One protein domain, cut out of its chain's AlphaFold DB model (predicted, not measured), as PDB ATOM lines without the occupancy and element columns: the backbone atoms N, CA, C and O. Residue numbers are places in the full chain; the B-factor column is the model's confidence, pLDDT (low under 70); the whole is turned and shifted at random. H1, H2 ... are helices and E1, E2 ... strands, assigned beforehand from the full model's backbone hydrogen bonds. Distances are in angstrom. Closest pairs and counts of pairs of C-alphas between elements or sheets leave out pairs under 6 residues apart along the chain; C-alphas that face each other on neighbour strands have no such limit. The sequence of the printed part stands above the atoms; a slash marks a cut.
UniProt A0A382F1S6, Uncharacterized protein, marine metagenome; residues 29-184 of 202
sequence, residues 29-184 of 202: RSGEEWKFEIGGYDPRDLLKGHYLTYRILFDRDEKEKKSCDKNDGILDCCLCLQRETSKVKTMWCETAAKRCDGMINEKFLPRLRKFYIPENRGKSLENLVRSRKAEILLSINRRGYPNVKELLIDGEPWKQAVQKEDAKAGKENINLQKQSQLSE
ATOM      1  N   ARG A  29     -37.786 -28.508 -32.747       80.94
ATOM      2  CA  ARG A  29     -38.644 -27.699 -33.631       80.94
ATOM      3  C   ARG A  29     -38.196 -27.691 -35.090       80.94
ATOM      4  O   ARG A  29     -39.042 -27.619 -35.968       80.94
ATOM      5  N   SER A  30     -36.893 -27.768 -35.346       81.31
ATOM      6  CA  SER A  30     -36.322 -27.733 -36.703       81.31
ATOM      7  C   SER A  30     -36.403 -29.062 -37.462       81.31
ATOM      8  O   SER A  30     -35.933 -29.142 -38.598       81.31
ATOM      9  N   GLY A  31     -36.941 -30.114 -36.840       84.75
ATOM     10  CA  GLY A  31     -37.102 -31.409 -37.489       84.75
ATOM     11  C   GLY A  31     -38.283 -31.433 -38.454       84.75
ATOM     12  O   GLY A  31     -39.348 -30.887 -38.168       84.75
ATOM     13  N   GLU A  32     -38.078 -32.084 -39.593       90.25
ATOM     14  CA  GLU A  32     -39.124 -32.346 -40.574       90.25
ATOM     15  C   GLU A  32     -39.986 -33.524 -40.120       90.25
ATOM     16  O   GLU A  32     -39.501 -34.449 -39.462       90.25
ATOM     17  N   GLU A  33     -41.271 -33.487 -40.458       92.44
ATOM     18  CA  GLU A  33     -42.232 -34.496 -40.037       92.44
ATOM     19  C   GLU A  33     -42.355 -35.640 -41.047       92.44
ATOM     20  O   GLU A  33     -42.575 -35.437 -42.245       92.44
ATOM     21  N   TRP A  34     -42.247 -36.861 -40.528       92.38
ATOM     22  CA  TRP A  34     -42.318 -38.108 -41.274       92.38
ATOM     23  C   TRP A  34     -43.300 -39.056 -40.595       92.38
ATOM     24  O   TRP A  34     -43.235 -39.265 -39.383       92.38
ATOM     25  N   LYS A  35     -44.214 -39.629 -41.379       93.12
ATOM     26  CA  LYS A  35     -45.206 -40.597 -40.904       93.12
ATOM     27  C   LYS A  35     -44.786 -41.996 -41.315       93.12
ATOM     28  O   LYS A  35     -44.468 -42.212 -42.480       93.12
ATOM     29  N   PHE A  36     -44.815 -42.924 -40.369       92.88
ATOM     30  CA  PHE A  36     -44.528 -44.331 -40.626       92.88
ATOM     31  C   PHE A  36     -45.612 -45.211 -40.029       92.88
ATOM     32  O   PHE A  36     -46.069 -44.963 -38.915       92.88
ATOM     33  N   GLU A  37     -45.981 -46.268 -40.738       92.94
ATOM     34  CA  GLU A  37     -46.867 -47.288 -40.190       92.94
ATOM     35  C   GLU A  37     -46.143 -48.081 -39.098       92.94
ATOM     36  O   GLU A  37     -44.933 -48.336 -39.170       92.94
ATOM     37  N   ILE A  38     -46.880 -48.461 -38.055       92.31
ATOM     38  CA  ILE A  38     -46.352 -49.284 -36.970       92.31
ATOM     39  C   ILE A  38     -47.079 -50.624 -36.904       92.31
ATOM     40  O   ILE A  38     -48.270 -50.729 -37.174       92.31
ATOM     41  N   GLY A  39     -46.346 -51.663 -36.517       87.62
ATOM     42  CA  GLY A  39     -46.862 -53.016 -36.358       87.62
ATOM     43  C   GLY A  39     -46.127 -53.787 -35.265       87.62
ATOM     44  O   GLY A  39     -45.278 -53.244 -34.555       87.62
ATOM     45  N   GLY A  40     -46.444 -55.076 -35.122       77.19
ATOM     46  CA  GLY A  40     -45.774 -55.957 -34.156       77.19
ATOM     47  C   GLY A  40     -45.934 -55.487 -32.708       77.19
ATOM     48  O   GLY A  40     -44.939 -55.337 -31.999       77.19
ATOM     49  N   TYR A  41     -47.180 -55.218 -32.315       74.88
ATOM     50  CA  TYR A  41     -47.546 -54.806 -30.966       74.88
ATOM     51  C   TYR A  41     -47.514 -56.001 -30.000       74.88
ATOM     52  O   TYR A  41     -48.147 -57.024 -30.266       74.88
ATOM     53  N   ASP A  42     -46.779 -55.872 -28.892       68.94
ATOM     54  CA  ASP A  42     -46.713 -56.895 -27.841       68.94
ATOM     55  C   ASP A  42     -47.519 -56.449 -26.602       68.94
ATOM     56  O   ASP A  42     -47.094 -55.518 -25.915       68.94
ATOM     57  N   PRO A  43     -48.670 -57.086 -26.309       59.28
ATOM     58  CA  PRO A  43     -49.523 -56.752 -25.168       59.28
ATOM     59  C   PRO A  43     -49.033 -57.323 -23.820       59.28
ATOM     60  O   PRO A  43     -49.694 -57.128 -22.802       59.28
ATOM     61  N   ARG A  44     -47.926 -58.082 -23.766       56.56
ATOM     62  CA  ARG A  44     -47.499 -58.787 -22.542       56.56
ATOM     63  C   ARG A  44     -46.503 -57.979 -21.714       56.56
ATOM     64  O   ARG A  44     -45.339 -58.346 -21.598       56.56
ATOM     65  N   ASP A  45     -46.984 -56.931 -21.055       54.62
ATOM     66  CA  ASP A  45     -46.276 -56.374 -19.896       54.62
ATOM     67  C   ASP A  45     -47.261 -56.067 -18.760       54.62
ATOM     68  O   ASP A  45     -47.634 -54.924 -18.508       54.62
ATOM     69  N   LEU A  46     -47.693 -57.124 -18.057       54.78
ATOM     70  CA  LEU A  46     -48.615 -57.057 -16.908       54.78
ATOM     71  C   LEU A  46     -48.053 -56.248 -15.718       54.78
ATOM     72  O   LEU A  46     -48.765 -56.035 -14.742       54.78
ATOM     73  N   LEU A  47     -46.785 -55.819 -15.777       55.84
ATOM     74  CA  LEU A  47     -46.075 -55.154 -14.680       55.84
ATOM     75  C   LEU A  47     -45.603 -53.728 -15.007       55.84
ATOM     76  O   LEU A  47     -45.043 -53.077 -14.128       55.84
ATOM     77  N   LYS A  48     -45.765 -53.229 -16.242       56.56
ATOM     78  CA  LYS A  48     -45.128 -51.962 -16.662       56.56
ATOM     79  C   LYS A  48     -46.030 -51.036 -17.474       56.56
ATOM     80  O   LYS A  48     -45.508 -50.317 -18.322       56.56
ATOM     81  N   GLY A  49     -47.339 -51.057 -17.198       58.62
ATOM     82  CA  GLY A  49     -48.468 -50.417 -17.908       58.62
ATOM     83  C   GLY A  49     -48.402 -48.905 -18.197       58.62
ATOM     84  O   GLY A  49     -49.354 -48.170 -17.952       58.62
ATOM     85  N   HIS A  50     -47.294 -48.428 -18.754       71.94
ATOM     86  CA  HIS A  50     -47.019 -47.029 -19.054       71.94
ATOM     87  C   HIS A  50     -46.391 -46.832 -20.439       71.94
ATOM     88  O   HIS A  50     -46.103 -45.697 -20.820       71.94
ATOM     89  N   TYR A  51     -46.132 -47.896 -21.209       77.44
ATOM     90  CA  TYR A  51     -45.603 -47.755 -22.564       77.44
ATOM     91  C   TYR A  51     -46.132 -48.799 -23.550       77.44
ATOM     92  O   TYR A  51     -46.208 -49.988 -23.257       77.44
ATOM     93  N   LEU A  52     -46.412 -48.343 -24.769       83.50
ATOM     94  CA  LEU A  52     -46.642 -49.169 -25.948       83.50
ATOM     95  C   LEU A  52     -45.290 -49.571 -26.535       83.50
ATOM     96  O   LEU A  52     -44.471 -48.694 -26.829       83.50
ATOM     97  N   THR A  53     -45.060 -50.865 -26.754       87.19
ATOM     98  CA  THR A  53     -43.914 -51.332 -27.550       87.19
ATOM     99  C   THR A  53     -44.374 -51.695 -28.955       87.19
ATOM    100  O   THR A  53     -45.323 -52.458 -29.115       87.19
ATOM    101  N   TYR A  54     -43.700 -51.165 -29.973       88.94
ATOM    102  CA  TYR A  54     -44.047 -51.381 -31.379       88.94
ATOM    103  C   TYR A  54     -42.801 -51.488 -32.262       88.94
ATOM    104  O   TYR A  54     -41.673 -51.178 -31.859       88.94
ATOM    105  N   ARG A  55     -43.009 -51.937 -33.497       90.06
ATOM    106  CA  ARG A  55     -42.013 -51.944 -34.566       90.06
ATOM    107  C   ARG A  55     -42.469 -50.990 -35.657       90.06
ATOM    108  O   ARG A  55     -43.616 -51.037 -36.081       90.06
ATOM    109  N   ILE A  56     -41.562 -50.134 -36.107       90.88
ATOM    110  CA  ILE A  56     -41.814 -49.274 -37.262       90.88
ATOM    111  C   ILE A  56     -41.643 -50.124 -38.521       90.88
ATOM    112  O   ILE A  56     -40.616 -50.793 -38.676       90.88
ATOM    113  N   LEU A  57     -42.650 -50.109 -39.387       90.50
ATOM    114  CA  LEU A  57     -42.636 -50.810 -40.662       90.50
ATOM    115  C   LEU A  57     -41.964 -49.899 -41.690       90.50
ATOM    116  O   LEU A  57     -42.565 -48.969 -42.217       90.50
ATOM    117  N   PHE A  58     -40.676 -50.138 -41.920       88.88
ATOM    118  CA  PHE A  58     -39.946 -49.490 -43.004       88.88
ATOM    119  C   PHE A  58     -40.075 -50.345 -44.260       88.88
ATOM    120  O   PHE A  58     -39.693 -51.516 -44.224       88.88
ATOM    121  N   ASP A  59     -40.545 -49.756 -45.357       87.12
ATOM    122  CA  ASP A  59     -40.493 -50.389 -46.674       87.12
ATOM    123  C   ASP A  59     -39.034 -50.398 -47.152       87.12
ATOM    124  O   ASP A  59     -38.495 -49.384 -47.601       87.12
ATOM    125  N   ARG A  60     -38.338 -51.513 -46.922       84.06
ATOM    126  CA  ARG A  60     -36.934 -51.692 -47.303       84.06
ATOM    127  C   ARG A  60     -36.870 -52.547 -48.553       84.06
ATOM    128  O   ARG A  60     -37.477 -53.611 -48.608       84.06
ATOM    129  N   ASP A  61     -36.046 -52.133 -49.507       73.69
ATOM    130  CA  ASP A  61     -35.746 -52.981 -50.654       73.69
ATOM    131  C   ASP A  61     -34.812 -54.117 -50.204       73.69
ATOM    132  O   ASP A  61     -33.625 -53.905 -49.954       73.69
ATOM    133  N   GLU A  62     -35.354 -55.329 -50.047       66.69
ATOM    134  CA  GLU A  62     -34.616 -56.511 -49.566       66.69
ATOM    135  C   GLU A  62     -33.408 -56.865 -50.448       66.69
ATOM    136  O   GLU A  62     -32.485 -57.551 -50.008       66.69
ATOM    137  N   LYS A  63     -33.400 -56.383 -51.696       64.19
ATOM    138  CA  LYS A  63     -32.345 -56.634 -52.679       64.19
ATOM    139  C   LYS A  63     -31.150 -55.688 -52.541       64.19
ATOM    140  O   LYS A  63     -30.117 -55.937 -53.165       64.19
ATOM    141  N   GLU A  64     -31.244 -54.627 -51.740       64.88
ATOM    142  CA  GLU A  64     -30.118 -53.720 -51.525       64.88
ATOM    143  C   GLU A  64     -29.163 -54.243 -50.449       64.88
ATOM    144  O   GLU A  64     -29.496 -54.374 -49.267       64.88
ATOM    145  N   LYS A  65     -27.912 -54.494 -50.854       60.00
ATOM    146  CA  LYS A  65     -26.818 -54.727 -49.910       60.00
ATOM    147  C   LYS A  65     -26.666 -53.495 -49.022       60.00
ATOM    148  O   LYS A  65     -26.538 -52.378 -49.520       60.00
ATOM    149  N   LYS A  66     -26.623 -53.705 -47.704       65.56
ATOM    150  CA  LYS A  66     -26.280 -52.641 -46.756       65.56
ATOM    151  C   LYS A  66     -24.900 -52.100 -47.129       65.56
ATOM    152  O   LYS A  66     -23.917 -52.824 -47.034       65.56
ATOM    153  N   SER A  67     -24.837 -50.834 -47.548       66.19
ATOM    154  CA  SER A  67     -23.568 -50.156 -47.871       66.19
ATOM    155  C   SER A  67     -22.686 -49.946 -46.635       66.19
ATOM    156  O   SER A  67     -21.512 -49.612 -46.756       66.19
ATOM    157  N   CYS A  68     -23.281 -50.113 -45.462       73.81
ATOM    158  CA  CYS A  68     -22.637 -50.135 -44.172       73.81
ATOM    159  C   CYS A  68     -22.348 -51.574 -43.753       73.81
ATOM    160  O   CYS A  68     -23.280 -52.283 -43.350       73.81
ATOM    161  N   ASP A  69     -21.093 -52.004 -43.815       60.88
ATOM    162  CA  ASP A  69     -20.705 -53.276 -43.215       60.88
ATOM    163  C   ASP A  69     -20.398 -53.082 -41.721       60.88
ATOM    164  O   ASP A  69     -19.816 -52.082 -41.304       60.88
ATOM    165  N   LYS A  70     -20.808 -54.039 -40.885       57.88
ATOM    166  CA  LYS A  70     -20.662 -53.968 -39.418       57.88
ATOM    167  C   LYS A  70     -19.210 -54.111 -38.946       57.88
ATOM    168  O   LYS A  70     -18.951 -53.970 -37.753       57.88
ATOM    169  N   ASN A  71     -18.293 -54.403 -39.865       55.69
ATOM    170  CA  ASN A  71     -16.886 -54.668 -39.586       55.69
ATOM    171  C   ASN A  71     -16.048 -53.397 -39.359       55.69
ATOM    172  O   ASN A  71     -14.949 -53.502 -38.828       55.69
ATOM    173  N   ASP A  72     -16.573 -52.209 -39.678       55.03
ATOM    174  CA  ASP A  72     -15.804 -50.953 -39.617       55.03
ATOM    175  C   ASP A  72     -15.814 -50.244 -38.252       55.03
ATOM    176  O   ASP A  72     -15.272 -49.149 -38.114       55.03
ATOM    177  N   GLY A  73     -16.437 -50.815 -37.213       54.44
ATOM    178  CA  GLY A  73     -16.423 -50.244 -35.854       54.44
ATOM    179  C   GLY A  73     -17.081 -48.857 -35.703       54.44
ATOM    180  O   GLY A  73     -17.190 -48.348 -34.587       54.44
ATOM    181  N   ILE A  74     -17.567 -48.257 -36.793       55.31
ATOM    182  CA  ILE A  74     -18.149 -46.915 -36.845       55.31
ATOM    183  C   ILE A  74     -19.658 -47.025 -37.096       55.31
ATOM    184  O   ILE A  74     -20.128 -47.399 -38.167       55.31
ATOM    185  N   LEU A  75     -20.437 -46.673 -36.070       63.75
ATOM    186  CA  LEU A  75     -21.907 -46.674 -36.037       63.75
ATOM    187  C   LEU A  75     -22.546 -45.488 -36.799       63.75
ATOM    188  O   LEU A  75     -23.565 -44.949 -36.357       63.75
ATOM    189  N   ASP A  76     -21.988 -45.063 -37.934       78.38
ATOM    190  CA  ASP A  76     -22.503 -43.920 -38.714       78.38
ATOM    191  C   ASP A  76     -23.328 -44.346 -39.929       78.38
ATOM    192  O   ASP A  76     -23.226 -43.807 -41.035       78.38
ATOM    193  N   CYS A  77     -24.213 -45.306 -39.687       87.25
ATOM    194  CA  CYS A  77     -25.189 -45.758 -40.663       87.25
ATOM    195  C   CYS A  77     -26.507 -45.038 -40.473       87.25
ATOM    196  O   CYS A  77     -27.024 -44.921 -39.360       87.25
ATOM    197  N   CYS A  78     -27.051 -44.565 -41.584       90.62
ATOM    198  CA  CYS A  78     -28.307 -43.856 -41.627       90.62
ATOM    199  C   CYS A  78     -29.279 -44.541 -42.589       90.62
ATOM    200  O   CYS A  78     -28.904 -45.030 -43.656       90.62
ATOM    201  N   LEU A  79     -30.553 -44.536 -42.212       91.44
ATOM    202  CA  LEU A  79     -31.669 -44.803 -43.106       91.44
ATOM    203  C   LEU A  79     -31.906 -43.535 -43.916       91.44
ATOM    204  O   LEU A  79     -32.223 -42.503 -43.337       91.44
ATOM    205  N   CYS A  80     -31.747 -43.622 -45.225       91.69
ATOM    206  CA  CYS A  80     -32.126 -42.614 -46.199       91.69
ATOM    207  C   CYS A  80     -33.638 -42.655 -46.412       91.69
ATOM    208  O   CYS A  80     -34.175 -43.704 -46.778       91.69
ATOM    209  N   LEU A  81     -34.307 -41.531 -46.173       91.62
ATOM    210  CA  LEU A  81     -35.738 -41.356 -46.379       91.62
ATOM    211  C   LEU A  81     -35.959 -40.544 -47.650       91.62
ATOM    212  O   LEU A  81     -35.397 -39.455 -47.792       91.62
ATOM    213  N   GLN A  82     -36.790 -41.071 -48.544       89.88
ATOM    214  CA  GLN A  82     -37.151 -40.406 -49.787       89.88
ATOM    215  C   GLN A  82     -38.670 -40.338 -49.910       89.88
ATOM    216  O   GLN A  82     -39.362 -41.355 -49.819       89.88
ATOM    217  N   ARG A  83     -39.196 -39.125 -50.083       85.69
ATOM    218  CA  ARG A  83     -40.637 -38.850 -49.999       85.69
ATOM    219  C   ARG A  83     -41.414 -39.424 -51.183       85.69
ATOM    220  O   ARG A  83     -42.558 -39.827 -51.020       85.69
ATOM    221  N   GLU A  84     -40.778 -39.492 -52.349       81.25
ATOM    222  CA  GLU A  84     -41.405 -39.963 -53.589       81.25
ATOM    223  C   GLU A  84     -41.644 -41.473 -53.606       81.25
ATOM    224  O   GLU A  84     -42.689 -41.937 -54.050       81.25
ATOM    225  N   THR A  85     -40.676 -42.255 -53.127       78.06
ATOM    226  CA  THR A  85     -40.726 -43.717 -53.246       78.06
ATOM    227  C   THR A  85     -41.280 -44.395 -52.001       78.06
ATOM    228  O   THR A  85     -41.611 -45.572 -52.072       78.06
ATOM    229  N   SER A  86     -41.348 -43.694 -50.860       76.25
ATOM    230  CA  SER A  86     -41.634 -44.254 -49.521       76.25
ATOM    231  C   SER A  86     -40.688 -45.385 -49.078       76.25
ATOM    232  O   SER A  86     -40.793 -45.877 -47.954       76.25
ATOM    233  N   LYS A  87     -39.726 -45.759 -49.929       84.38
ATOM    234  CA  LYS A  87     -38.725 -46.786 -49.679       84.38
ATOM    235  C   LYS A  87     -37.573 -46.214 -48.872       84.38
ATOM    236  O   LYS A  87     -37.153 -45.072 -49.062       84.38
ATOM    237  N   VAL A  88     -37.015 -47.049 -48.006       88.81
ATOM    238  CA  VAL A  88     -35.929 -46.685 -47.102       88.81
ATOM    239  C   VAL A  88     -34.692 -47.522 -47.394       88.81
ATOM    240  O   VAL A  88     -34.741 -48.753 -47.409       88.81
ATOM    241  N   LYS A  89     -33.559 -46.840 -47.578       89.31
ATOM    242  CA  LYS A  89     -32.263 -47.451 -47.912       89.31
ATOM    243  C   LYS A  89     -31.255 -47.218 -46.795       89.31
ATOM    244  O   LYS A  89     -31.257 -46.147 -46.198       89.31
ATOM    245  N   THR A  90     -30.369 -48.171 -46.512       88.19
ATOM    246  CA  THR A  90     -29.291 -47.971 -45.520       88.19
ATOM    247  C   THR A  90     -27.997 -47.563 -46.224       88.19
ATOM    248  O   THR A  90     -27.487 -48.297 -47.070       88.19
ATOM    249  N   MET A  91     -27.428 -46.422 -45.833       87.50
ATOM    250  CA  MET A  91     -26.153 -45.911 -46.350       87.50
ATOM    251  C   MET A  91     -25.389 -45.113 -45.288       87.50
ATOM    252  O   MET A  91     -25.909 -44.835 -44.206       87.50
ATOM    253  N   TRP A  92     -24.155 -44.720 -45.601       88.56
ATOM    254  CA  TRP A  92     -23.363 -43.831 -44.752       88.56
ATOM    255  C   TRP A  92     -24.093 -42.514 -44.489       88.56
ATOM    256  O   TRP A  92     -24.620 -41.898 -45.421       88.56
ATOM    257  N   CYS A  93     -24.088 -42.045 -43.240       88.31
ATOM    258  CA  CYS A  93     -24.785 -40.818 -42.854       88.31
ATOM    259  C   CYS A  93     -24.336 -39.587 -43.650       88.31
ATOM    260  O   CYS A  93     -25.166 -38.747 -43.982       88.31
ATOM    261  N   GLU A  94     -23.058 -39.488 -44.023       88.31
ATOM    262  CA  GLU A  94     -22.582 -38.381 -44.860       88.31
ATOM    263  C   GLU A  94     -23.215 -38.398 -46.260       88.31
ATOM    264  O   GLU A  94     -23.585 -37.355 -46.802       88.31
ATOM    265  N   THR A  95     -23.385 -39.590 -46.837       88.94
ATOM    266  CA  THR A  95     -24.049 -39.747 -48.137       88.94
ATOM    267  C   THR A  95     -25.543 -39.465 -48.009       88.94
ATOM    268  O   THR A  95     -26.101 -38.747 -48.840       88.94
ATOM    269  N   ALA A  96     -26.174 -39.962 -46.941       90.06
ATOM    270  CA  ALA A  96     -27.589 -39.733 -46.677       90.06
ATOM    271  C   ALA A  96     -27.906 -38.237 -46.511       90.06
ATOM    272  O   ALA A  96     -28.863 -37.744 -47.098       90.06
ATOM    273  N   ALA A  97     -27.048 -37.490 -45.809       89.31
ATOM    274  CA  ALA A  97     -27.199 -36.050 -45.600       89.31
ATOM    275  C   ALA A  97     -27.191 -35.221 -46.897       89.31
ATOM    276  O   ALA A  97     -27.699 -34.103 -46.906       89.31
ATOM    277  N   LYS A  98     -26.578 -35.741 -47.970       90.44
ATOM    278  CA  LYS A  98     -26.436 -35.053 -49.264       90.44
ATOM    279  C   LYS A  98     -27.480 -35.484 -50.297       90.44
ATOM    280  O   LYS A  98     -27.754 -34.716 -51.212       90.44
ATOM    281  N   ARG A  99     -27.999 -36.714 -50.206       89.62
ATOM    282  CA  ARG A  99     -28.832 -37.334 -51.257       89.62
ATOM    283  C   ARG A  99     -30.291 -37.568 -50.875       89.62
ATOM    284  O   ARG A  99     -31.083 -37.831 -51.768       89.62
ATOM    285  N   CYS A 100     -30.626 -37.535 -49.591       90.44
ATOM    286  CA  CYS A 100     -31.947 -37.920 -49.100       90.44
ATOM    287  C   CYS A 100     -32.710 -36.698 -48.591       90.44
ATOM    288  O   CYS A 100     -32.102 -35.780 -48.039       90.44
ATOM    289  N   ASP A 101     -34.035 -36.728 -48.713       91.69
ATOM    290  CA  ASP A 101     -34.910 -35.690 -48.156       91.69
ATOM    291  C   ASP A 101     -34.811 -35.677 -46.623       91.69
ATOM    292  O   ASP A 101     -34.724 -34.631 -45.985       91.69
ATOM    293  N   GLY A 102     -34.758 -36.872 -46.026       91.38
ATOM    294  CA  GLY A 102     -34.543 -37.072 -44.600       91.38
ATOM    295  C   GLY A 102     -33.586 -38.226 -44.334       91.38
ATOM    296  O   GLY A 102     -33.327 -39.069 -45.194       91.38
ATOM    297  N   MET A 103     -33.060 -38.299 -43.114       93.25
ATOM    298  CA  MET A 103     -32.263 -39.451 -42.702       93.25
ATOM    299  C   MET A 103     -32.446 -39.792 -41.230       93.25
ATOM    300  O   MET A 103     -32.652 -38.901 -40.420       93.25
ATOM    301  N   ILE A 104     -32.330 -41.065 -40.853       92.50
ATOM    302  CA  ILE A 104     -32.364 -41.506 -39.450       92.50
ATOM    303  C   ILE A 104     -31.086 -42.264 -39.136       92.50
ATOM    304  O   ILE A 104     -30.835 -43.297 -39.746       92.50
ATOM    305  N   ASN A 105     -30.311 -41.824 -38.147       91.31
ATOM    306  CA  ASN A 105     -29.159 -42.601 -37.698       91.31
ATOM    307  C   ASN A 105     -29.627 -43.892 -36.996       91.31
ATOM    308  O   ASN A 105     -30.426 -43.851 -36.053       91.31
ATOM    309  N   GLU A 106     -29.112 -45.041 -37.449       88.00
ATOM    310  CA  GLU A 106     -29.513 -46.375 -36.989       88.00
ATOM    311  C   GLU A 106     -29.349 -46.553 -35.476       88.00
ATOM    312  O   GLU A 106     -30.155 -47.246 -34.849       88.00
ATOM    313  N   LYS A 107     -28.395 -45.849 -34.850       87.31
ATOM    314  CA  LYS A 107     -28.178 -45.894 -33.395       87.31
ATOM    315  C   LYS A 107     -29.383 -45.424 -32.579       87.31
ATOM    316  O   LYS A 107     -29.507 -45.783 -31.408       87.31
ATOM    317  N   PHE A 108     -30.277 -44.627 -33.168       89.56
ATOM    318  CA  PHE A 108     -31.476 -44.126 -32.493       89.56
ATOM    319  C   PHE A 108     -32.708 -45.005 -32.700       89.56
ATOM    320  O   PHE A 108     -33.639 -44.909 -31.899       89.56
ATOM    321  N   LEU A 109     -32.714 -45.908 -33.688       88.69
ATOM    322  CA  LEU A 109     -33.863 -46.781 -33.964       88.69
ATOM    323  C   LEU A 109     -34.342 -47.577 -32.739       88.69
ATOM    324  O   LEU A 109     -35.554 -47.644 -32.529       88.69
ATOM    325  N   PRO A 110     -33.467 -48.133 -31.872       87.62
ATOM    326  CA  PRO A 110     -33.932 -48.860 -30.695       87.62
ATOM    327  C   PRO A 110     -34.774 -48.017 -29.730       87.62
ATOM    328  O   PRO A 110     -35.632 -48.590 -29.056       87.62
ATOM    329  N   ARG A 111     -34.549 -46.692 -29.671       87.75
ATOM    330  CA  ARG A 111     -35.275 -45.749 -28.799       87.75
ATOM    331  C   ARG A 111     -36.672 -45.420 -29.322       87.75
ATOM    332  O   ARG A 111     -37.547 -45.118 -28.524       87.75
ATOM    333  N   LEU A 112     -36.891 -45.537 -30.630       90.25
ATOM    334  CA  LEU A 112     -38.178 -45.255 -31.272       90.25
ATOM    335  C   LEU A 112     -39.223 -46.359 -31.080       90.25
ATOM    336  O   LEU A 112     -40.329 -46.231 -31.570       90.25
ATOM    337  N   ARG A 113     -38.900 -47.462 -30.398       88.75
ATOM    338  CA  ARG A 113     -39.819 -48.603 -30.239       88.75
ATOM    339  C   ARG A 113     -40.787 -48.472 -29.066       88.75
ATOM    340  O   ARG A 113     -41.536 -49.408 -28.811       88.75
ATOM    341  N   LYS A 114     -40.723 -47.373 -28.312       87.56
ATOM    342  CA  LYS A 114     -41.523 -47.152 -27.103       87.56
ATOM    343  C   LYS A 114     -42.302 -45.849 -27.214       87.56
ATOM    344  O   LYS A 114     -41.732 -44.827 -27.586       87.56
ATOM    345  N   PHE A 115     -43.581 -45.883 -26.855       87.94
ATOM    346  CA  PHE A 115     -44.432 -44.699 -26.737       87.94
ATOM    347  C   PHE A 115     -45.080 -44.671 -25.357       87.94
ATOM    348  O   PHE A 115     -45.702 -45.651 -24.964       87.94
ATOM    349  N   TYR A 116     -44.911 -43.579 -24.612       85.56
ATOM    350  CA  TYR A 116     -45.442 -43.466 -23.252       85.56
ATOM    351  C   TYR A 116     -46.939 -43.153 -23.274       85.56
ATOM    352  O   TYR A 116     -47.367 -42.216 -23.951       85.56
ATOM    353  N   ILE A 117     -47.722 -43.911 -22.508       83.94
ATOM    354  CA  ILE A 117     -49.172 -43.740 -22.396       83.94
ATOM    355  C   ILE A 117     -49.532 -43.574 -20.912       83.94
ATOM    356  O   ILE A 117     -49.082 -44.372 -20.090       83.94
ATOM    357  N   PRO A 118     -50.355 -42.573 -20.551       81.25
ATOM    358  CA  PRO A 118     -50.962 -42.487 -19.228       81.25
ATOM    359  C   PRO A 118     -51.804 -43.730 -18.902       81.25
ATOM    360  O   PRO A 118     -52.586 -44.197 -19.730       81.25
ATOM    361  N   GLU A 119     -51.696 -44.220 -17.672       75.25
ATOM    362  CA  GLU A 119     -52.296 -45.484 -17.215       75.25
ATOM    363  C   GLU A 119     -53.813 -45.579 -17.467       75.25
ATOM    364  O   GLU A 119     -54.314 -46.595 -17.945       75.25
ATOM    365  N   ASN A 120     -54.545 -44.482 -17.255       78.50
ATOM    366  CA  ASN A 120     -56.004 -44.436 -17.396       78.50
ATOM    367  C   ASN A 120     -56.529 -44.608 -18.834       78.50
ATOM    368  O   ASN A 120     -57.731 -44.771 -19.019       78.50
ATOM    369  N   ARG A 121     -55.660 -44.540 -19.848       77.25
ATOM    370  CA  ARG A 121     -56.030 -44.633 -21.272       77.25
ATOM    371  C   ARG A 121     -55.334 -45.775 -22.007       77.25
ATOM    372  O   ARG A 121     -55.518 -45.903 -23.216       77.25
ATOM    373  N   GLY A 122     -54.563 -46.601 -21.292       77.38
ATOM    374  CA  GLY A 122     -53.823 -47.723 -21.868       77.38
ATOM    375  C   GLY A 122     -54.746 -48.671 -22.627       77.38
ATOM    376  O   GLY A 122     -54.652 -48.775 -23.842       77.38
ATOM    377  N   LYS A 123     -55.722 -49.272 -21.940       81.06
ATOM    378  CA  LYS A 123     -56.577 -50.333 -22.501       81.06
ATOM    379  C   LYS A 123     -57.328 -49.935 -23.782       81.06
ATOM    380  O   LYS A 123     -57.338 -50.699 -24.745       81.06
ATOM    381  N   SER A 124     -57.943 -48.750 -23.812       84.62
ATOM    382  CA  SER A 124     -58.657 -48.263 -25.002       84.62
ATOM    383  C   SER A 124     -57.698 -48.035 -26.170       84.62
ATOM    384  O   SER A 124     -57.982 -48.447 -27.292       84.62
ATOM    385  N   LEU A 125     -56.523 -47.448 -25.907       86.62
ATOM    386  CA  LEU A 125     -55.509 -47.245 -26.937       86.62
ATOM    387  C   LEU A 125     -54.941 -48.569 -27.463       86.62
ATOM    388  O   LEU A 125     -54.776 -48.720 -28.668       86.62
ATOM    389  N   GLU A 126     -54.676 -49.542 -26.594       84.50
ATOM    390  CA  GLU A 126     -54.188 -50.865 -27.001       84.50
ATOM    391  C   GLU A 126     -55.165 -51.560 -27.952       84.50
ATOM    392  O   GLU A 126     -54.757 -52.104 -28.979       84.50
ATOM    393  N   ASN A 127     -56.466 -51.496 -27.659       85.88
ATOM    394  CA  ASN A 127     -57.498 -52.037 -28.539       85.88
ATOM    395  C   ASN A 127     -57.529 -51.319 -29.891       85.88
ATOM    396  O   ASN A 127     -57.622 -51.977 -30.929       85.88
ATOM    397  N   LEU A 128     -57.410 -49.989 -29.897       89.25
ATOM    398  CA  LEU A 128     -57.365 -49.198 -31.127       89.25
ATOM    399  C   LEU A 128     -56.141 -49.546 -31.982       89.25
ATOM    400  O   LEU A 128     -56.293 -49.814 -33.168       89.25
ATOM    401  N   VAL A 129     -54.953 -49.637 -31.382       88.69
ATOM    402  CA  VAL A 129     -53.714 -50.020 -32.087       88.69
ATOM    403  C   VAL A 129     -53.805 -51.434 -32.668       88.69
ATOM    404  O   VAL A 129     -53.225 -51.709 -33.713       88.69
ATOM    405  N   ARG A 130     -54.529 -52.348 -32.008       85.56
ATOM    406  CA  ARG A 130     -54.714 -53.729 -32.484       85.56
ATOM    407  C   ARG A 130     -55.748 -53.867 -33.595       85.56
ATOM    408  O   ARG A 130     -55.632 -54.784 -34.400       85.56
ATOM    409  N   SER A 131     -56.785 -53.037 -33.577       87.31
ATOM    410  CA  SER A 131     -57.946 -53.174 -34.467       87.31
ATOM    411  C   SER A 131     -57.918 -52.228 -35.661       87.31
ATOM    412  O   SER A 131     -58.659 -52.447 -36.616       87.31
ATOM    413  N   ARG A 132     -57.092 -51.181 -35.615       90.94
ATOM    414  CA  ARG A 132     -57.088 -50.100 -36.602       90.94
ATOM    415  C   ARG A 132     -55.690 -49.797 -37.117       90.94
ATOM    416  O   ARG A 132     -54.695 -50.317 -36.610       90.94
ATOM    417  N   LYS A 133     -55.612 -48.933 -38.132       91.75
ATOM    418  CA  LYS A 133     -54.332 -48.490 -38.676       91.75
ATOM    419  C   LYS A 133     -53.655 -47.561 -37.669       91.75
ATOM    420  O   LYS A 133     -54.197 -46.511 -37.328       91.75
ATOM    421  N   ALA A 134     -52.462 -47.939 -37.222       93.44
ATOM    422  CA  ALA A 134     -51.644 -47.131 -36.331       93.44
ATOM    423  C   ALA A 134     -50.395 -46.622 -37.060       93.44
ATOM    424  O   ALA A 134     -49.683 -47.373 -37.731       93.44
ATOM    425  N   GLU A 135     -50.114 -45.336 -36.903       94.94
ATOM    426  CA  GLU A 135     -48.977 -44.655 -37.515       94.94
ATOM    427  C   GLU A 135     -48.240 -43.840 -36.452       94.94
ATOM    428  O   GLU A 135     -48.838 -43.328 -35.507       94.94
ATOM    429  N   ILE A 136     -46.929 -43.694 -36.600       93.94
ATOM    430  CA  ILE A 136     -46.108 -42.852 -35.738       93.94
ATOM    431  C   ILE A 136     -45.622 -41.634 -36.515       93.94
ATOM    432  O   ILE A 136     -45.086 -41.750 -37.621       93.94
ATOM    433  N   LEU A 137     -45.798 -40.457 -35.921       94.12
ATOM    434  CA  LEU A 137     -45.269 -39.202 -36.428       94.12
ATOM    435  C   LEU A 137     -43.904 -38.944 -35.791       94.12
ATOM    436  O   LEU A 137     -43.791 -38.755 -34.575       94.12
ATOM    437  N   LEU A 138     -42.863 -38.918 -36.615       93.00
ATOM    438  CA  LEU A 138     -41.499 -38.610 -36.207       93.00
ATOM    439  C   LEU A 138     -41.104 -37.215 -36.687       93.00
ATOM    440  O   LEU A 138     -41.341 -36.858 -37.833       93.00
ATOM    441  N   SER A 139     -40.444 -36.455 -35.818       92.50
ATOM    442  CA  SER A 139     -39.698 -35.251 -36.179       92.50
ATOM    443  C   SER A 139     -38.228 -35.603 -36.317       92.50
ATOM    444  O   SER A 139     -37.605 -36.072 -35.360       92.50
ATOM    445  N   ILE A 140     -37.670 -35.405 -37.504       92.31
ATOM    446  CA  ILE A 140     -36.318 -35.831 -37.849       92.31
ATOM    447  C   ILE A 140     -35.520 -34.601 -38.257       92.31
ATOM    448  O   ILE A 140     -35.857 -33.908 -39.212       92.31
ATOM    449  N   ASN A 141     -34.454 -34.303 -37.517       90.06
ATOM    450  CA  ASN A 141     -33.594 -33.175 -37.864       90.06
ATOM    451  C   ASN A 141     -32.595 -33.527 -38.978       90.06
ATOM    452  O   ASN A 141     -32.319 -34.693 -39.256       90.06
ATOM    453  N   ARG A 142     -31.949 -32.499 -39.540       85.25
ATOM    454  CA  ARG A 142     -30.930 -32.641 -40.598       85.25
ATOM    455  C   ARG A 142     -29.706 -33.480 -40.225       85.25
ATOM    456  O   ARG A 142     -28.922 -33.814 -41.097       85.25
ATOM    457  N   ARG A 143     -29.492 -33.783 -38.942       85.62
ATOM    458  CA  ARG A 143     -28.391 -34.645 -38.477       85.62
ATOM    459  C   ARG A 143     -28.842 -36.093 -38.240       85.62
ATOM    460  O   ARG A 143     -28.070 -36.902 -37.738       85.62
ATOM    461  N   GLY A 144     -30.097 -36.400 -38.553       88.88
ATOM    462  CA  GLY A 144     -30.699 -37.714 -38.424       88.88
ATOM    463  C   GLY A 144     -30.984 -38.164 -37.000       88.88
ATOM    464  O   GLY A 144     -30.963 -39.362 -36.720       88.88
ATOM    465  N   TYR A 145     -31.255 -37.216 -36.097       90.50
ATOM    466  CA  TYR A 145     -31.804 -37.520 -34.777       90.50
ATOM    467  C   TYR A 145     -33.336 -37.499 -34.870       90.50
ATOM    468  O   TYR A 145     -33.907 -36.421 -35.071       90.50
ATOM    469  N   PRO A 146     -34.000 -38.657 -34.729       91.94
ATOM    470  CA  PRO A 146     -35.451 -38.745 -34.723       91.94
ATOM    471  C   PRO A 146     -36.012 -38.487 -33.317       91.94
ATOM    472  O   PRO A 146     -35.447 -38.931 -32.318       91.94
ATOM    473  N   ASN A 147     -37.163 -37.827 -33.246       90.75
ATOM    474  CA  ASN A 147     -37.975 -37.676 -32.043       90.75
ATOM    475  C   ASN A 147     -39.405 -38.110 -32.345       90.75
ATOM    476  O   ASN A 147     -39.972 -37.715 -33.361       90.75
ATOM    477  N   VAL A 148     -40.005 -38.891 -31.452       91.56
ATOM    478  CA  VAL A 148     -41.420 -39.253 -31.561       91.56
ATOM    479  C   VAL A 148     -42.263 -38.035 -31.186       91.56
ATOM    480  O   VAL A 148     -42.154 -37.547 -30.063       91.56
ATOM    481  N   LYS A 149     -43.072 -37.528 -32.122       90.62
ATOM    482  CA  LYS A 149     -43.984 -36.404 -31.879       90.62
ATOM    483  C   LYS A 149     -45.352 -36.876 -31.411       90.62
ATOM    484  O   LYS A 149     -45.853 -36.356 -30.421       90.62
ATOM    485  N   GLU A 150     -45.951 -37.828 -32.121       92.88
ATOM    486  CA  GLU A 150     -47.319 -38.265 -31.839       92.88
ATOM    487  C   GLU A 150     -47.592 -39.675 -32.373       92.88
ATOM    488  O   GLU A 150     -46.976 -40.104 -33.349       92.88
ATOM    489  N   LEU A 151     -48.529 -40.375 -31.735       93.56
ATOM    490  CA  LEU A 151     -49.137 -41.606 -32.240       93.56
ATOM    491  C   LEU A 151     -50.483 -41.278 -32.898       93.56
ATOM    492  O   LEU A 151     -51.329 -40.613 -32.295       93.56
ATOM    493  N   LEU A 152     -50.683 -41.764 -34.118       95.38
ATOM    494  CA  LEU A 152     -51.886 -41.554 -34.908       95.38
ATOM    495  C   LEU A 152     -52.664 -42.867 -35.048       95.38
ATOM    496  O   LEU A 152     -52.075 -43.915 -35.309       95.38
ATOM    497  N   ILE A 153     -53.983 -42.794 -34.897       94.31
ATOM    498  CA  ILE A 153     -54.935 -43.878 -35.160       94.31
ATOM    499  C   ILE A 153     -55.839 -43.401 -36.293       94.31
ATOM    500  O   ILE A 153     -56.490 -42.367 -36.152       94.31
ATOM    501  N   ASP A 154     -55.841 -44.111 -37.422       93.56
ATOM    502  CA  ASP A 154     -56.559 -43.721 -38.647       93.56
ATOM    503  C   ASP A 154     -56.260 -42.266 -39.089       93.56
ATOM    504  O   ASP A 154     -57.128 -41.546 -39.576       93.56
ATOM    505  N   GLY A 155     -55.019 -41.808 -38.883       92.94
ATOM    506  CA  GLY A 155     -54.576 -40.445 -39.200       92.94
ATOM    507  C   GLY A 155     -54.913 -39.373 -38.153       92.94
ATOM    508  O   GLY A 155     -54.454 -38.239 -38.291       92.94
ATOM    509  N   GLU A 156     -55.647 -39.702 -37.086       94.25
ATOM    510  CA  GLU A 156     -55.980 -38.775 -35.995       94.25
ATOM    511  C   GLU A 156     -55.085 -38.975 -34.758       94.25
ATOM    512  O   GLU A 156     -54.705 -40.106 -34.454       94.25
ATOM    513  N   PRO A 157     -54.785 -37.924 -33.967       95.12
ATOM    514  CA  PRO A 157     -54.042 -38.072 -32.715       95.12
ATOM    515  C   PRO A 157     -54.715 -39.060 -31.755       95.12
ATOM    516  O   PRO A 157     -55.906 -38.933 -31.453       95.12
ATOM    517  N   TRP A 158     -53.944 -39.995 -31.191       92.31
ATOM    518  CA  TRP A 158     -54.475 -41.084 -30.359       92.31
ATOM    519  C   TRP A 158     -55.351 -40.599 -29.198       92.31
ATOM    520  O   TRP A 158     -56.333 -41.246 -28.851       92.31
ATOM    521  N   LYS A 159     -55.037 -39.437 -28.603       92.19
ATOM    522  CA  LYS A 159     -55.829 -38.862 -27.504       92.19
ATOM    523  C   LYS A 159     -57.259 -38.581 -27.936       92.19
ATOM    524  O   LYS A 159     -58.164 -38.724 -27.118       92.19
ATOM    525  N   GLN A 160     -57.446 -38.126 -29.171       93.12
ATOM    526  CA  GLN A 160     -58.760 -37.837 -29.734       93.12
ATOM    527  C   GLN A 160     -59.472 -39.140 -30.098       93.12
ATOM    528  O   GLN A 160     -60.632 -39.308 -29.733       93.12
ATOM    529  N   ALA A 161     -58.762 -40.088 -30.715       91.25
ATOM    530  CA  ALA A 161     -59.309 -41.401 -31.051       91.25
ATOM    531  C   ALA A 161     -59.811 -42.160 -29.806       91.25
ATOM    532  O   ALA A 161     -60.940 -42.642 -29.797       91.25
ATOM    533  N   VAL A 162     -59.024 -42.180 -28.723       90.94
ATOM    534  CA  VAL A 162     -59.416 -42.786 -27.438       90.94
ATOM    535  C   VAL A 162     -60.641 -42.095 -26.845       90.94
ATOM    536  O   VAL A 162     -61.583 -42.769 -26.454       90.94
ATOM    537  N   GLN A 163     -60.682 -40.759 -26.834       91.31
ATOM    538  CA  GLN A 163     -61.849 -40.027 -26.326       91.31
ATOM    539  C   GLN A 163     -63.129 -40.349 -27.109       91.31
ATOM    540  O   GLN A 163     -64.193 -40.486 -26.510       91.31
ATOM    541  N   LYS A 164     -63.035 -40.480 -28.438       90.31
ATOM    542  CA  LYS A 164     -64.169 -40.871 -29.285       90.31
ATOM    543  C   LYS A 164     -64.629 -42.299 -28.982       90.31
ATOM    544  O   LYS A 164     -65.834 -42.532 -28.900       90.31
ATOM    545  N   GLU A 165     -63.691 -43.226 -28.798       87.25
ATOM    546  CA  GLU A 165     -63.977 -44.626 -28.464       87.25
ATOM    547  C   GLU A 165     -64.641 -44.750 -27.083       87.25
ATOM    548  O   GLU A 165     -65.721 -45.330 -26.962       87.25
ATOM    549  N   ASP A 166     -64.077 -44.107 -26.060       86.38
ATOM    550  CA  ASP A 166     -64.616 -44.117 -24.696       86.38
ATOM    551  C   ASP A 166     -66.010 -43.460 -24.636       86.38
ATOM    552  O   ASP A 166     -66.921 -43.962 -23.972       86.38
ATOM    553  N   ALA A 167     -66.226 -42.365 -25.377       85.81
ATOM    554  CA  ALA A 167     -67.531 -41.712 -25.472       85.81
ATOM    555  C   ALA A 167     -68.582 -42.587 -26.177       85.81
ATOM    556  O   ALA A 167     -69.765 -42.527 -25.831       85.81
ATOM    557  N   LYS A 168     -68.174 -43.401 -27.159       83.38
ATOM    558  CA  LYS A 168     -69.057 -44.357 -27.834       83.38
ATOM    559  C   LYS A 168     -69.464 -45.483 -26.882       83.38
ATOM    560  O   LYS A 168     -70.660 -45.726 -26.735       83.38
ATOM    561  N   ALA A 169     -68.503 -46.069 -26.167       79.38
ATOM    562  CA  ALA A 169     -68.761 -47.091 -25.154       79.38
ATOM    563  C   ALA A 169     -69.676 -46.572 -24.028       79.38
ATOM    564  O   ALA A 169     -70.591 -47.266 -23.588       79.38
ATOM    565  N   GLY A 170     -69.491 -45.322 -23.590       76.19
ATOM    566  CA  GLY A 170     -70.365 -44.683 -22.603       76.19
ATOM    567  C   GLY A 170     -71.821 -44.567 -23.069       76.19
ATOM    568  O   GLY A 170     -72.738 -44.894 -22.320       76.19
ATOM    569  N   LYS A 171     -72.048 -44.160 -24.325       73.38
ATOM    570  CA  LYS A 171     -73.400 -44.048 -24.907       73.38
ATOM    571  C   LYS A 171     -74.076 -45.404 -25.105       73.38
ATOM    572  O   LYS A 171     -75.282 -45.517 -24.903       73.38
ATOM    573  N   GLU A 172     -73.311 -46.423 -25.480       74.12
ATOM    574  CA  GLU A 172     -73.813 -47.786 -25.664       74.12
ATOM    575  C   GLU A 172     -74.286 -48.391 -24.335       74.12
ATOM    576  O   GLU A 172     -75.410 -48.880 -24.252       74.12
ATOM    577  N   ASN A 173     -73.509 -48.223 -23.260       69.50
ATOM    578  CA  ASN A 173     -73.900 -48.657 -21.915       69.50
ATOM    579  C   ASN A 173     -75.179 -47.964 -21.409       69.50
ATOM    580  O   ASN A 173     -76.030 -48.619 -20.810       69.50
ATOM    581  N   ILE A 174     -75.350 -46.666 -21.686       72.81
ATOM    582  CA  ILE A 174     -76.573 -45.923 -21.330       72.81
ATOM    583  C   ILE A 174     -77.790 -46.475 -22.088       72.81
ATOM    584  O   ILE A 174     -78.858 -46.648 -21.500       72.81
ATOM    585  N   ASN A 175     -77.641 -46.790 -23.377       67.31
ATOM    586  CA  ASN A 175     -78.723 -47.379 -24.166       67.31
ATOM    587  C   ASN A 175     -79.086 -48.793 -23.689       67.31
ATOM    588  O   ASN A 175     -80.272 -49.081 -23.545       67.31
ATOM    589  N   LEU A 176     -78.102 -49.641 -23.368       65.19
ATOM    590  CA  LEU A 176     -78.341 -50.981 -22.817       65.19
ATOM    591  C   LEU A 176     -79.050 -50.939 -21.456       65.19
ATOM    592  O   LEU A 176     -79.973 -51.718 -21.230       65.19
ATOM    593  N   GLN A 177     -78.676 -50.009 -20.573       67.50
ATOM    594  CA  GLN A 177     -79.370 -49.807 -19.296       67.50
ATOM    595  C   GLN A 177     -80.810 -49.327 -19.494       67.50
ATOM    596  O   GLN A 177     -81.723 -49.790 -18.817       67.50
ATOM    597  N   LYS A 178     -81.041 -48.436 -20.461       63.72
ATOM    598  CA  LYS A 178     -82.392 -47.966 -20.781       63.72
ATOM    599  C   LYS A 178     -83.262 -49.077 -21.375       63.72
ATOM    600  O   LYS A 178     -84.464 -49.100 -21.140       63.72
ATOM    601  N   GLN A 179     -82.660 -50.006 -22.114       66.50
ATOM    602  CA  GLN A 179     -83.350 -51.127 -22.750       66.50
ATOM    603  C   GLN A 179     -83.656 -52.266 -21.766       66.50
ATOM    604  O   GLN A 179     -84.727 -52.857 -21.859       66.50
ATOM    605  N   SER A 180     -82.785 -52.516 -20.780       59.56
ATOM    606  CA  SER A 180     -83.061 -53.462 -19.689       59.56
ATOM    607  C   SER A 180     -84.093 -52.937 -18.686       59.56
ATOM    608  O   SER A 180     -84.879 -53.721 -18.158       59.56
ATOM    609  N   GLN A 181     -84.160 -51.616 -18.472       59.16
ATOM    610  CA  GLN A 181     -85.232 -50.987 -17.690       59.16
ATOM    611  C   GLN A 181     -86.586 -50.967 -18.414       59.16
ATOM    612  O   GLN A 181     -87.619 -50.917 -17.758       59.16
ATOM    613  N   LEU A 182     -86.612 -51.050 -19.750       55.72
ATOM    614  CA  LEU A 182     -87.858 -51.129 -20.524       55.72
ATOM    615  C   LEU A 182     -88.405 -52.563 -20.667       55.72
ATOM    616  O   LEU A 182     -89.490 -52.749 -21.210       55.72
ATOM    617  N   SER A 183     -87.658 -53.574 -20.211       52.28
ATOM    618  CA  SER A 183     -88.028 -54.993 -20.302       52.28
ATOM    619  C   SER A 183     -88.489 -55.605 -18.974       52.28
ATOM    620  O   SER A 183     -88.511 -56.828 -18.851       52.28
ATOM    621  N   GLU A 184     -88.825 -54.795 -17.964       55.31
ATOM    622  CA  GLU A 184     -89.377 -55.323 -16.713       55.31
ATOM    623  C   GLU A 184     -90.723 -56.019 -17.011       55.31
ATOM    624  O   GLU A 184     -91.627 -55.389 -17.566       55.31
TER     625      GLU A 184
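This is residues 29 to 184 of the 202 residues of an uncharacterized protein of marine metagenome (UniProt A0A382F1S6). Two small three-stranded sheets, E1 E7 E8 and E4 E3 E5, come near each other at one corner to make a body, and the long helix H4 runs out of one end of it as an arm, with residues 167 to 184 sticking out. H1 covers E3 at the end far from the arm, H2 packs on E8 and E3, H3 packs on the first part of H4, and the small pair E2 E6 lies near H2 and H3. The printed part has 156 residues with four named helices and eight named strands, in the order E1 E2 E3 E4 H1 E5 H2 E6 H3 E7 E8 H4; the class is mixed and the sheets are antiparallel. The whole is loose, with a radius of gyration of the C-alphas of 20.2 A, and spans 76 by 34 by 32 A.

E1, residues 32 to 39, E7, residues 134 to 140, and E8, residues 146 to 153, form a strongly twisted sheet in that order. N 34 and O 138 are 2.8 A apart, and N 137 and O 150 2.9 A. E7 and E8 are a hairpin, and E8 bends by 56 degrees at residue 149. E2, residues 51 to 53, is the neighbour of E6, residues 114 to 116, with N 52 and O 115 2.8 A apart. E3, residues 77 to 81, is the inner strand between E4, residues 87 to 92, and E5, residues 102 to 105; N 80 and O 89 are 2.7 A apart, N 79 and O 104 2.8 A. H1, residues 93 to 99, is over E3, along it at 10 degrees on the local plane, at a height over the sheet of 7.9 A. E4, H1 and E5 make a split strand-helix-strand unit, two strands running the same way with E3 between them, its crossover right-handed. The C-alphas of Gly 102 and Ile 140, closest of E5 and E7, are 7.1 A apart. H2, residues 106 to 113, is on the sheet E1 E7 E8, the closest C-alphas, Leu 112 and Val 148, 6.8 A apart. H3, residues 119 to 131, touches residues 158 to 166 of H4, residues 158 to 181, about perpendicular at 88 degrees; Leu 125 and Val 162 have the closest C-alphas, 5.9 A. Each O i to N i+4 pair is within hydrogen-bond range in H4, against 2 of 3 in H1, 7 of 9 in H3 and 0 of 4 in H2, where 3 of 5 O i to N i+3 pairs are.

E1 begins at C-alpha 32 (-39.124, -32.346, -40.574) and is 22.5 A long; E7 is 19.1 A, E8 20.2 A and H3 19.7 A. H4, 34.7 A, ends at C-alpha 181 (-85.232, -50.987, -17.690).

The C-alphas of Asp 72 and Glu 184 are the farthest apart, 77.2 A. The printed part has no cut. The long links are E1 to E2 and E2 to E3. The mean pLDDT of the printed part is 81.9; it is under 70 at residues 42 to 49, 62 to 67, 69 to 75, 173 and 175 to 184.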